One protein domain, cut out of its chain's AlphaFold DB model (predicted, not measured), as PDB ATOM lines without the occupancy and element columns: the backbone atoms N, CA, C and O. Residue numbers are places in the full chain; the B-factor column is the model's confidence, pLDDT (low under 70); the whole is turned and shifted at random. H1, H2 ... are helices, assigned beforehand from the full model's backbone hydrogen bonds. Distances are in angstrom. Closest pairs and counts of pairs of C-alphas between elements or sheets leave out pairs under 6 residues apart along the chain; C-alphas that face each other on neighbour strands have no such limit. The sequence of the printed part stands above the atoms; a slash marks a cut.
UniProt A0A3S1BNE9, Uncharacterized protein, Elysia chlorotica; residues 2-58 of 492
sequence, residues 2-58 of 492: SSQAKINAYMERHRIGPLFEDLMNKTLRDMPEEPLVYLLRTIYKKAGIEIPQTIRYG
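Overview. This is residues 2 to 58 of the 492 residues of an uncharacterized protein of Elysia chlorotica (UniProt A0A3S1BNE9). Three helices are joined end to end in an open chain: the longest, H2, is in the middle, H1 makes a corner at one end, and H3 folds back from the other end in a V with H2. Residues 2 to 7 of H1 stick out, and the last residues, 48 to 58, fold back beside H3. The printed part has 57 residues with three named helices, H1, H2, H3 in chain order, and no named strand; the class is all helix. It is loose, radius of gyration of the C-alphas 14.1 A, and elongated, 41 by 25 by 16 A.

Along the chain. H2, residues 16 to 30, is 20.6 A long from C-alpha 16 at (346.728, 238.363, 218.405). H1, residues 2 to 13, begins at (359.043, 244.581, 204.630) and spans 16.6 A. H3, residues 35 to 47, spans 18.2 A and ends at (332.310, 246.326, 216.630).

Arrangement. H2, with residues 24 to 28 alone, touches residues 35 to 39 of H3; the closest C-alphas, of Leu 28 and Pro 35, are 5.7 A apart. They run opposite ways at a steep tilt of 60 degrees. H1 and H2 are close but not clearly touching, closest C-alphas Met 11 and Gly 17, 6.5 A. H1 and H3 are apart. In H1, H2 and H3 every O i to N i+4 pair is within hydrogen-bond range.

Size, cuts and confidence. The C-alphas farthest apart, of Ser 2 and Gly 58, are 42.1 A apart. The printed part has no cut, and both links are tight. pLDDT is under 70 at residue 2 and residues 53 to 58.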
ATOM      1  N   SER A   2     359.204 243.920 203.301       65.38
ATOM      2  CA  SER A   2     359.043 244.581 204.630       65.38
ATOM      3  C   SER A   2     357.622 244.576 205.248       65.38
ATOM      4  O   SER A   2     357.472 244.423 206.461       65.38
ATOM      5  N   SER A   3     356.564 244.676 204.436       79.69
ATOM      6  CA  SER A   3     355.165 244.692 204.896       79.69
ATOM      7  C   SER A   3     354.770 243.478 205.746       79.69
ATOM      8  O   SER A   3     354.160 243.659 206.798       79.69
ATOM      9  N   GLN A   4     355.143 242.260 205.340       84.25
ATOM     10  CA  GLN A   4     354.734 241.041 206.046       84.25
ATOM     11  C   GLN A   4     355.427 240.908 207.407       84.25
ATOM     12  O   GLN A   4     354.785 240.570 208.399       84.25
ATOM     13  N   ALA A   5     356.713 241.267 207.492       88.69
ATOM     14  CA  ALA A   5     357.440 241.311 208.761       88.69
ATOM     15  C   ALA A   5     356.810 242.318 209.742       88.69
ATOM     16  O   ALA A   5     356.653 242.017 210.925       88.69
ATOM     17  N   LYS A   6     356.367 243.483 209.245       91.94
ATOM     18  CA  LYS A   6     355.658 244.493 210.048       91.94
ATOM     19  C   LYS A   6     354.298 243.995 210.560       91.94
ATOM     20  O   LYS A   6     353.924 244.328 211.683       91.94
ATOM     21  N   ILE A   7     353.581 243.187 209.773       92.19
ATOM     22  CA  ILE A   7     352.329 242.535 210.194       92.19
ATOM     23  C   ILE A   7     352.611 241.480 211.273       92.19
ATOM     24  O   ILE A   7     351.981 241.519 212.327       92.19
ATOM     25  N   ASN A   8     353.590 240.594 211.068       89.88
ATOM     26  CA  ASN A   8     353.934 239.551 212.040       89.88
ATOM     27  C   ASN A   8     354.374 240.151 213.387       89.88
ATOM     28  O   ASN A   8     353.814 239.801 214.425       89.88
ATOM     29  N   ALA A   9     355.267 241.147 213.375       92.06
ATOM     30  CA  ALA A   9     355.700 241.850 214.585       92.06
ATOM     31  C   ALA A   9     354.537 242.547 215.325       92.06
ATOM     32  O   ALA A   9     354.531 242.617 216.555       92.06
ATOM     33  N   TYR A  10     353.522 243.038 214.602       94.56
ATOM     34  CA  TYR A  10     352.298 243.575 215.205       94.56
ATOM     35  C   TYR A  10     351.440 242.467 215.849       94.56
ATOM     36  O   TYR A  10     351.011 242.612 216.997       94.56
ATOM     37  N   MET A  11     351.245 241.343 215.150       94.62
ATOM     38  CA  MET A  11     350.508 240.175 215.652       94.62
ATOM     39  C   MET A  11     351.152 239.584 216.916       94.62
ATOM     40  O   MET A  11     350.437 239.228 217.854       94.62
ATOM     41  N   GLU A  12     352.484 239.533 216.976       92.94
ATOM     42  CA  GLU A  12     353.257 239.100 218.147       92.94
ATOM     43  C   GLU A  12     353.166 240.106 219.301       92.94
ATOM     44  O   GLU A  12     352.773 239.733 220.411       92.94
ATOM     45  N   ARG A  13     353.447 241.396 219.044       92.06
ATOM     46  CA  ARG A  13     353.405 242.470 220.057       92.06
ATOM     47  C   ARG A  13     352.053 242.545 220.767       92.06
ATOM     48  O   ARG A  13     352.009 242.740 221.979       92.06
ATOM     49  N   HIS A  14     350.964 242.379 220.018       93.69
ATOM     50  CA  HIS A  14     349.598 242.407 220.543       93.69
ATOM     51  C   HIS A  14     349.040 241.012 220.887       93.69
ATOM     52  O   HIS A  14     347.874 240.907 221.264       93.69
ATOM     53  N   ARG A  15     349.855 239.947 220.788       93.06
ATOM     54  CA  ARG A  15     349.493 238.537 221.060       93.06
ATOM     55  C   ARG A  15     348.203 238.085 220.363       93.06
ATOM     56  O   ARG A  15     347.427 237.303 220.912       93.06
ATOM     57  N   ILE A  16     347.979 238.569 219.143       92.94
ATOM     58  CA  ILE A  16     346.728 238.363 218.405       92.94
ATOM     59  C   ILE A  16     346.533 236.880 218.068       92.94
ATOM     60  O   ILE A  16     345.408 236.403 218.146       92.94
ATOM     61  N   GLY A  17     347.614 236.136 217.794       91.94
ATOM     62  CA  GLY A  17     347.576 234.678 217.605       91.94
ATOM     63  C   GLY A  17     346.967 233.937 218.808       91.94
ATOM     64  O   GLY A  17     345.869 233.406 218.671       91.94
ATOM     65  N   PRO A  18     347.602 233.956 219.997       93.50
ATOM     66  CA  PRO A  18     347.051 233.325 221.202       93.50
ATOM     67  C   PRO A  18     345.648 233.814 221.592       93.50
ATOM     68  O   PRO A  18     344.796 233.011 221.957       93.50
ATOM     69  N   LEU A  19     345.363 235.118 221.470       92.75
ATOM     70  CA  LEU A  19     344.033 235.664 221.781       92.75
ATOM     71  C   LEU A  19     342.952 235.204 220.786       92.75
ATOM     72  O   LEU A  19     341.794 235.026 221.172       92.75
ATOM     73  N   PHE A  20     343.312 235.003 219.517       90.75
ATOM     74  CA  PHE A  20     342.442 234.395 218.513       90.75
ATOM     75  C   PHE A  20     342.262 232.894 218.766       90.75
ATOM     76  O   PHE A  20     341.144 232.398 218.655       90.75
ATOM     77  N   GLU A  21     343.320 232.186 219.164       90.88
ATOM     78  CA  GLU A  21     343.262 230.767 219.520       90.88
ATOM     79  C   GLU A  21     342.327 230.525 220.715       90.88
ATOM     80  O   GLU A  21     341.422 229.699 220.620       90.88
ATOM     81  N   ASP A  22     342.447 231.302 221.797       91.25
ATOM     82  CA  ASP A  22     341.530 231.243 222.947       91.25
ATOM     83  C   ASP A  22     340.080 231.581 222.557       91.25
ATOM     84  O   ASP A  22     339.134 230.924 223.009       91.25
ATOM     85  N   LEU A  23     339.878 232.574 221.682       88.44
ATOM     86  CA  LEU A  23     338.553 232.943 221.171       88.44
ATOM     87  C   LEU A  23     337.931 231.826 220.315       88.44
ATOM     88  O   LEU A  23     336.735 231.547 220.446       88.44
ATOM     89  N   MET A  24     338.731 231.166 219.473       88.00
ATOM     90  CA  MET A  24     338.320 230.011 218.671       88.00
ATOM     91  C   MET A  24     338.033 228.796 219.553       88.00
ATOM     92  O   MET A  24     336.959 228.207 219.439       88.00
ATOM     93  N   ASN A  25     338.926 228.474 220.492       88.50
ATOM     94  CA  ASN A  25     338.760 227.399 221.470       88.50
ATOM     95  C   ASN A  25     337.492 227.584 222.309       88.50
ATOM     96  O   ASN A  25     336.760 226.618 222.537       88.50
ATOM     97  N   LYS A  26     337.185 228.816 222.733       86.00
ATOM     98  CA  LYS A  26     335.920 229.123 223.404       86.00
ATOM     99  C   LYS A  26     334.724 228.951 222.467       86.00
ATOM    100  O   LYS A  26     333.767 228.283 222.834       86.00
ATOM    101  N   THR A  27     334.787 229.498 221.256       84.25
ATOM    102  CA  THR A  27     333.690 229.424 220.275       84.25
ATOM    103  C   THR A  27     333.338 227.976 219.904       84.25
ATOM    104  O   THR A  27     332.162 227.623 219.841       84.25
ATOM    105  N   LEU A  28     334.347 227.118 219.730       83.56
ATOM    106  CA  LEU A  28     334.189 225.688 219.447       83.56
ATOM    107  C   LEU A  28     333.591 224.899 220.626       83.56
ATOM    108  O   LEU A  28     332.913 223.901 220.397       83.56
ATOM    109  N   ARG A  29     333.819 225.336 221.874       82.12
ATOM    110  CA  ARG A  29     333.229 224.726 223.081       82.12
ATOM    111  C   ARG A  29     331.802 225.202 223.334       82.12
ATOM    112  O   ARG A  29     330.934 224.378 223.598       82.12
ATOM    113  N   ASP A  30     331.572 226.512 223.251       78.12
ATOM    114  CA  ASP A  30     330.278 227.132 223.547       78.12
ATOM    115  C   ASP A  30     329.214 226.750 222.496       78.12
ATOM    116  O   ASP A  30     328.036 226.641 222.836       78.12
ATOM    117  N   MET A  31     329.601 226.541 221.224       73.44
ATOM    118  CA  MET A  31     328.664 226.166 220.155       73.44
ATOM    119  C   MET A  31     329.350 225.462 218.950       73.44
ATOM    120  O   MET A  31     329.668 226.111 217.949       73.44
ATOM    121  N   PRO A  32     329.535 224.126 218.982       70.38
ATOM    122  CA  PRO A  32     330.314 223.395 217.970       70.38
ATOM    123  C   PRO A  32     329.651 223.232 216.586       70.38
ATOM    124  O   PRO A  32     330.338 222.840 215.648       70.38
ATOM    125  N   GLU A  33     328.346 223.495 216.426       73.56
ATOM    126  CA  GLU A  33     327.619 223.213 215.168       73.56
ATOM    127  C   GLU A  33     327.890 224.247 214.053       73.56
ATOM    128  O   GLU A  33     328.066 223.873 212.897       73.56
ATOM    129  N   GLU A  34     327.976 225.541 214.385       77.19
ATOM    130  CA  GLU A  34     328.252 226.630 213.424       77.19
ATOM    131  C   GLU A  34     329.225 227.696 214.003       77.19
ATOM    132  O   GLU A  34     328.893 228.888 214.057       77.19
ATOM    133  N   PRO A  35     330.439 227.314 214.451       80.88
ATOM    134  CA  PRO A  35     331.349 228.189 215.205       80.88
ATOM    135  C   PRO A  35     331.691 229.498 214.474       80.88
ATOM    136  O   PRO A  35     331.726 230.564 215.086       80.88
ATOM    137  N   LEU A  36     331.864 229.460 213.149       83.25
ATOM    138  CA  LEU A  36     332.148 230.655 212.344       83.25
ATOM    139  C   LEU A  36     330.992 231.671 212.369       83.25
ATOM    140  O   LEU A  36     331.230 232.876 212.428       83.25
ATOM    141  N   VAL A  37     329.738 231.208 212.377       83.44
ATOM    142  CA  VAL A  37     328.551 232.081 212.395       83.44
ATOM    143  C   VAL A  37     328.414 232.772 213.757       83.44
ATOM    144  O   VAL A  37     328.072 233.957 213.814       83.44
ATOM    145  N   TYR A  38     328.773 232.080 214.847       81.62
ATOM    146  CA  TYR A  38     328.891 232.678 216.180       81.62
ATOM    147  C   TYR A  38     330.041 233.691 216.261       81.62
ATOM    148  O   TYR A  38     329.839 234.800 216.765       81.62
ATOM    149  N   LEU A  39     331.226 233.343 215.743       84.94
ATOM    150  CA  LEU A  39     332.400 234.220 215.742       84.94
ATOM    151  C   LEU A  39     332.098 235.534 215.018       84.94
ATOM    152  O   LEU A  39     332.251 236.602 215.610       84.94
ATOM    153  N   LEU A  40     331.599 235.460 213.777       85.75
ATOM    154  CA  LEU A  40     331.220 236.641 213.001       85.75
ATOM    155  C   LEU A  40     330.182 237.466 213.767       85.75
ATOM    156  O   LEU A  40     330.412 238.647 214.013       85.75
ATOM    157  N   ARG A  41     329.082 236.856 214.229       79.75
ATOM    158  CA  ARG A  41     328.045 237.559 215.006       79.75
ATOM    159  C   ARG A  41     328.606 238.261 216.249       79.75
ATOM    160  O   ARG A  41     328.163 239.361 216.573       79.75
ATOM    161  N   THR A  42     329.572 237.648 216.926       82.31
ATOM    162  CA  THR A  42     330.227 238.205 218.118       82.31
ATOM    163  C   THR A  42     331.156 239.367 217.764       82.31
ATOM    164  O   THR A  42     331.149 240.375 218.468       82.31
ATOM    165  N   ILE A  43     331.889 239.276 216.647       85.31
ATOM    166  CA  ILE A  43     332.722 240.366 216.114       85.31
ATOM    167  C   ILE A  43     331.846 241.549 215.680       85.31
ATOM    168  O   ILE A  43     332.057 242.648 216.186       85.31
ATOM    169  N   TYR A  44     330.822 241.334 214.842       83.38
ATOM    170  CA  TYR A  44     329.875 242.380 214.416       83.38
ATOM    171  C   TYR A  44     329.237 243.084 215.626       83.38
ATOM    172  O   TYR A  44     329.313 244.307 215.744       83.38
ATOM    173  N   LYS A  45     328.723 242.312 216.599       81.62
ATOM    174  CA  LYS A  45     328.145 242.851 217.842       81.62
ATOM    175  C   LYS A  45     329.153 243.655 218.677       81.62
ATOM    176  O   LYS A  45     328.766 244.664 219.259       81.62
ATOM    177  N   LYS A  46     330.419 243.226 218.765       81.75
ATOM    178  CA  LYS A  46     331.466 243.932 219.530       81.75
ATOM    179  C   LYS A  46     331.994 245.174 218.800       81.75
ATOM    180  O   LYS A  46     332.396 246.124 219.461       81.75
ATOM    181  N   ALA A  47     331.960 245.181 217.468       82.06
ATOM    182  CA  ALA A  47     332.310 246.326 216.630       82.06
ATOM    183  C   ALA A  47     331.180 247.371 216.510       82.06
ATOM    184  O   ALA A  47     331.403 248.438 215.950       82.06
ATOM    185  N   GLY A  48     329.970 247.072 217.002       76.81
ATOM    186  CA  GLY A  48     328.796 247.943 216.860       76.81
ATOM    187  C   GLY A  48     328.214 247.987 215.442       76.81
ATOM    188  O   GLY A  48     327.387 248.845 215.151       76.81
ATOM    189  N   ILE A  49     328.634 247.075 214.562       79.69
ATOM    190  CA  ILE A  49     328.212 247.013 213.161       79.69
ATOM    191  C   ILE A  49     326.974 246.113 213.062       79.69
ATOM    192  O   ILE A  49     326.947 245.023 213.645       79.69
ATOM    193  N   GLU A  50     325.956 246.539 212.309       74.12
ATOM    194  CA  GLU A  50     324.770 245.716 212.061       74.12
ATOM    195  C   GLU A  50     325.153 244.365 211.447       74.12
ATOM    196  O   GLU A  50     325.906 244.291 210.478       74.12
ATOM    197  N   ILE A  51     324.626 243.281 212.019       72.38
ATOM    198  CA  ILE A  51     324.907 241.914 211.570       72.38
ATOM    199  C   ILE A  51     324.198 241.696 210.222       72.38
ATOM    200  O   ILE A  51     322.962 241.712 210.199       72.38
ATOM    201  N   PRO A  52     324.920 241.436 209.111       71.56
ATOM    202  CA  PRO A  52     324.293 241.171 207.821       71.56
ATOM    203  C   PRO A  52     323.274 240.032 207.918       71.56
ATOM    204  O   PRO A  52     323.556 238.975 208.486       71.56
ATOM    205  N   GLN A  53     322.081 240.221 207.343       61.91
ATOM    206  CA  GLN A  53     320.963 239.278 207.503       61.91
ATOM    207  C   GLN A  53     321.197 237.887 206.883       61.91
ATOM    208  O   GLN A  53     320.377 236.991 207.088       61.91
ATOM    209  N   THR A  54     322.299 237.705 206.154       61.28
ATOM    210  CA  THR A  54     322.818 236.423 205.665       61.28
ATOM    211  C   THR A  54     323.456 235.573 206.772       61.28
ATOM    212  O   THR A  54     323.470 234.350 206.664       61.28
ATOM    213  N   ILE A  55     323.925 236.182 207.871       63.34
ATOM    214  CA  ILE A  55     324.582 235.509 209.010       63.34
ATOM    215  C   ILE A  55     323.518 234.956 209.981       63.34
ATOM    216  O   ILE A  55     323.392 235.353 211.149       63.34
ATOM    217  N   ARG A  56     322.695 234.037 209.464       62.84
ATOM    218  CA  ARG A  56     321.659 233.300 210.202       62.84
ATOM    219  C   ARG A  56     322.074 231.841 210.364       62.84
ATOM    220  O   ARG A  56     322.462 231.201 209.391       62.84
ATOM    221  N   TYR A  57     321.920 231.322 211.581       55.59
ATOM    222  CA  TYR A  57     322.123 229.904 211.858       55.59
ATOM    223  C   TYR A  57     321.192 229.050 210.988       55.59
ATOM    224  O   TYR A  57     319.996 229.339 210.891       55.59
ATOM    225  N   GLY A  58     321.731 228.013 210.345       50.31
ATOM    226  CA  GLY A  58     321.018 227.200 209.361       50.31
ATOM    227  C   GLY A  58     321.170 227.649 207.903       50.31
ATOM    228  O   GLY A  58     320.455 227.121 207.051       50.31
TER     229      GLY A  58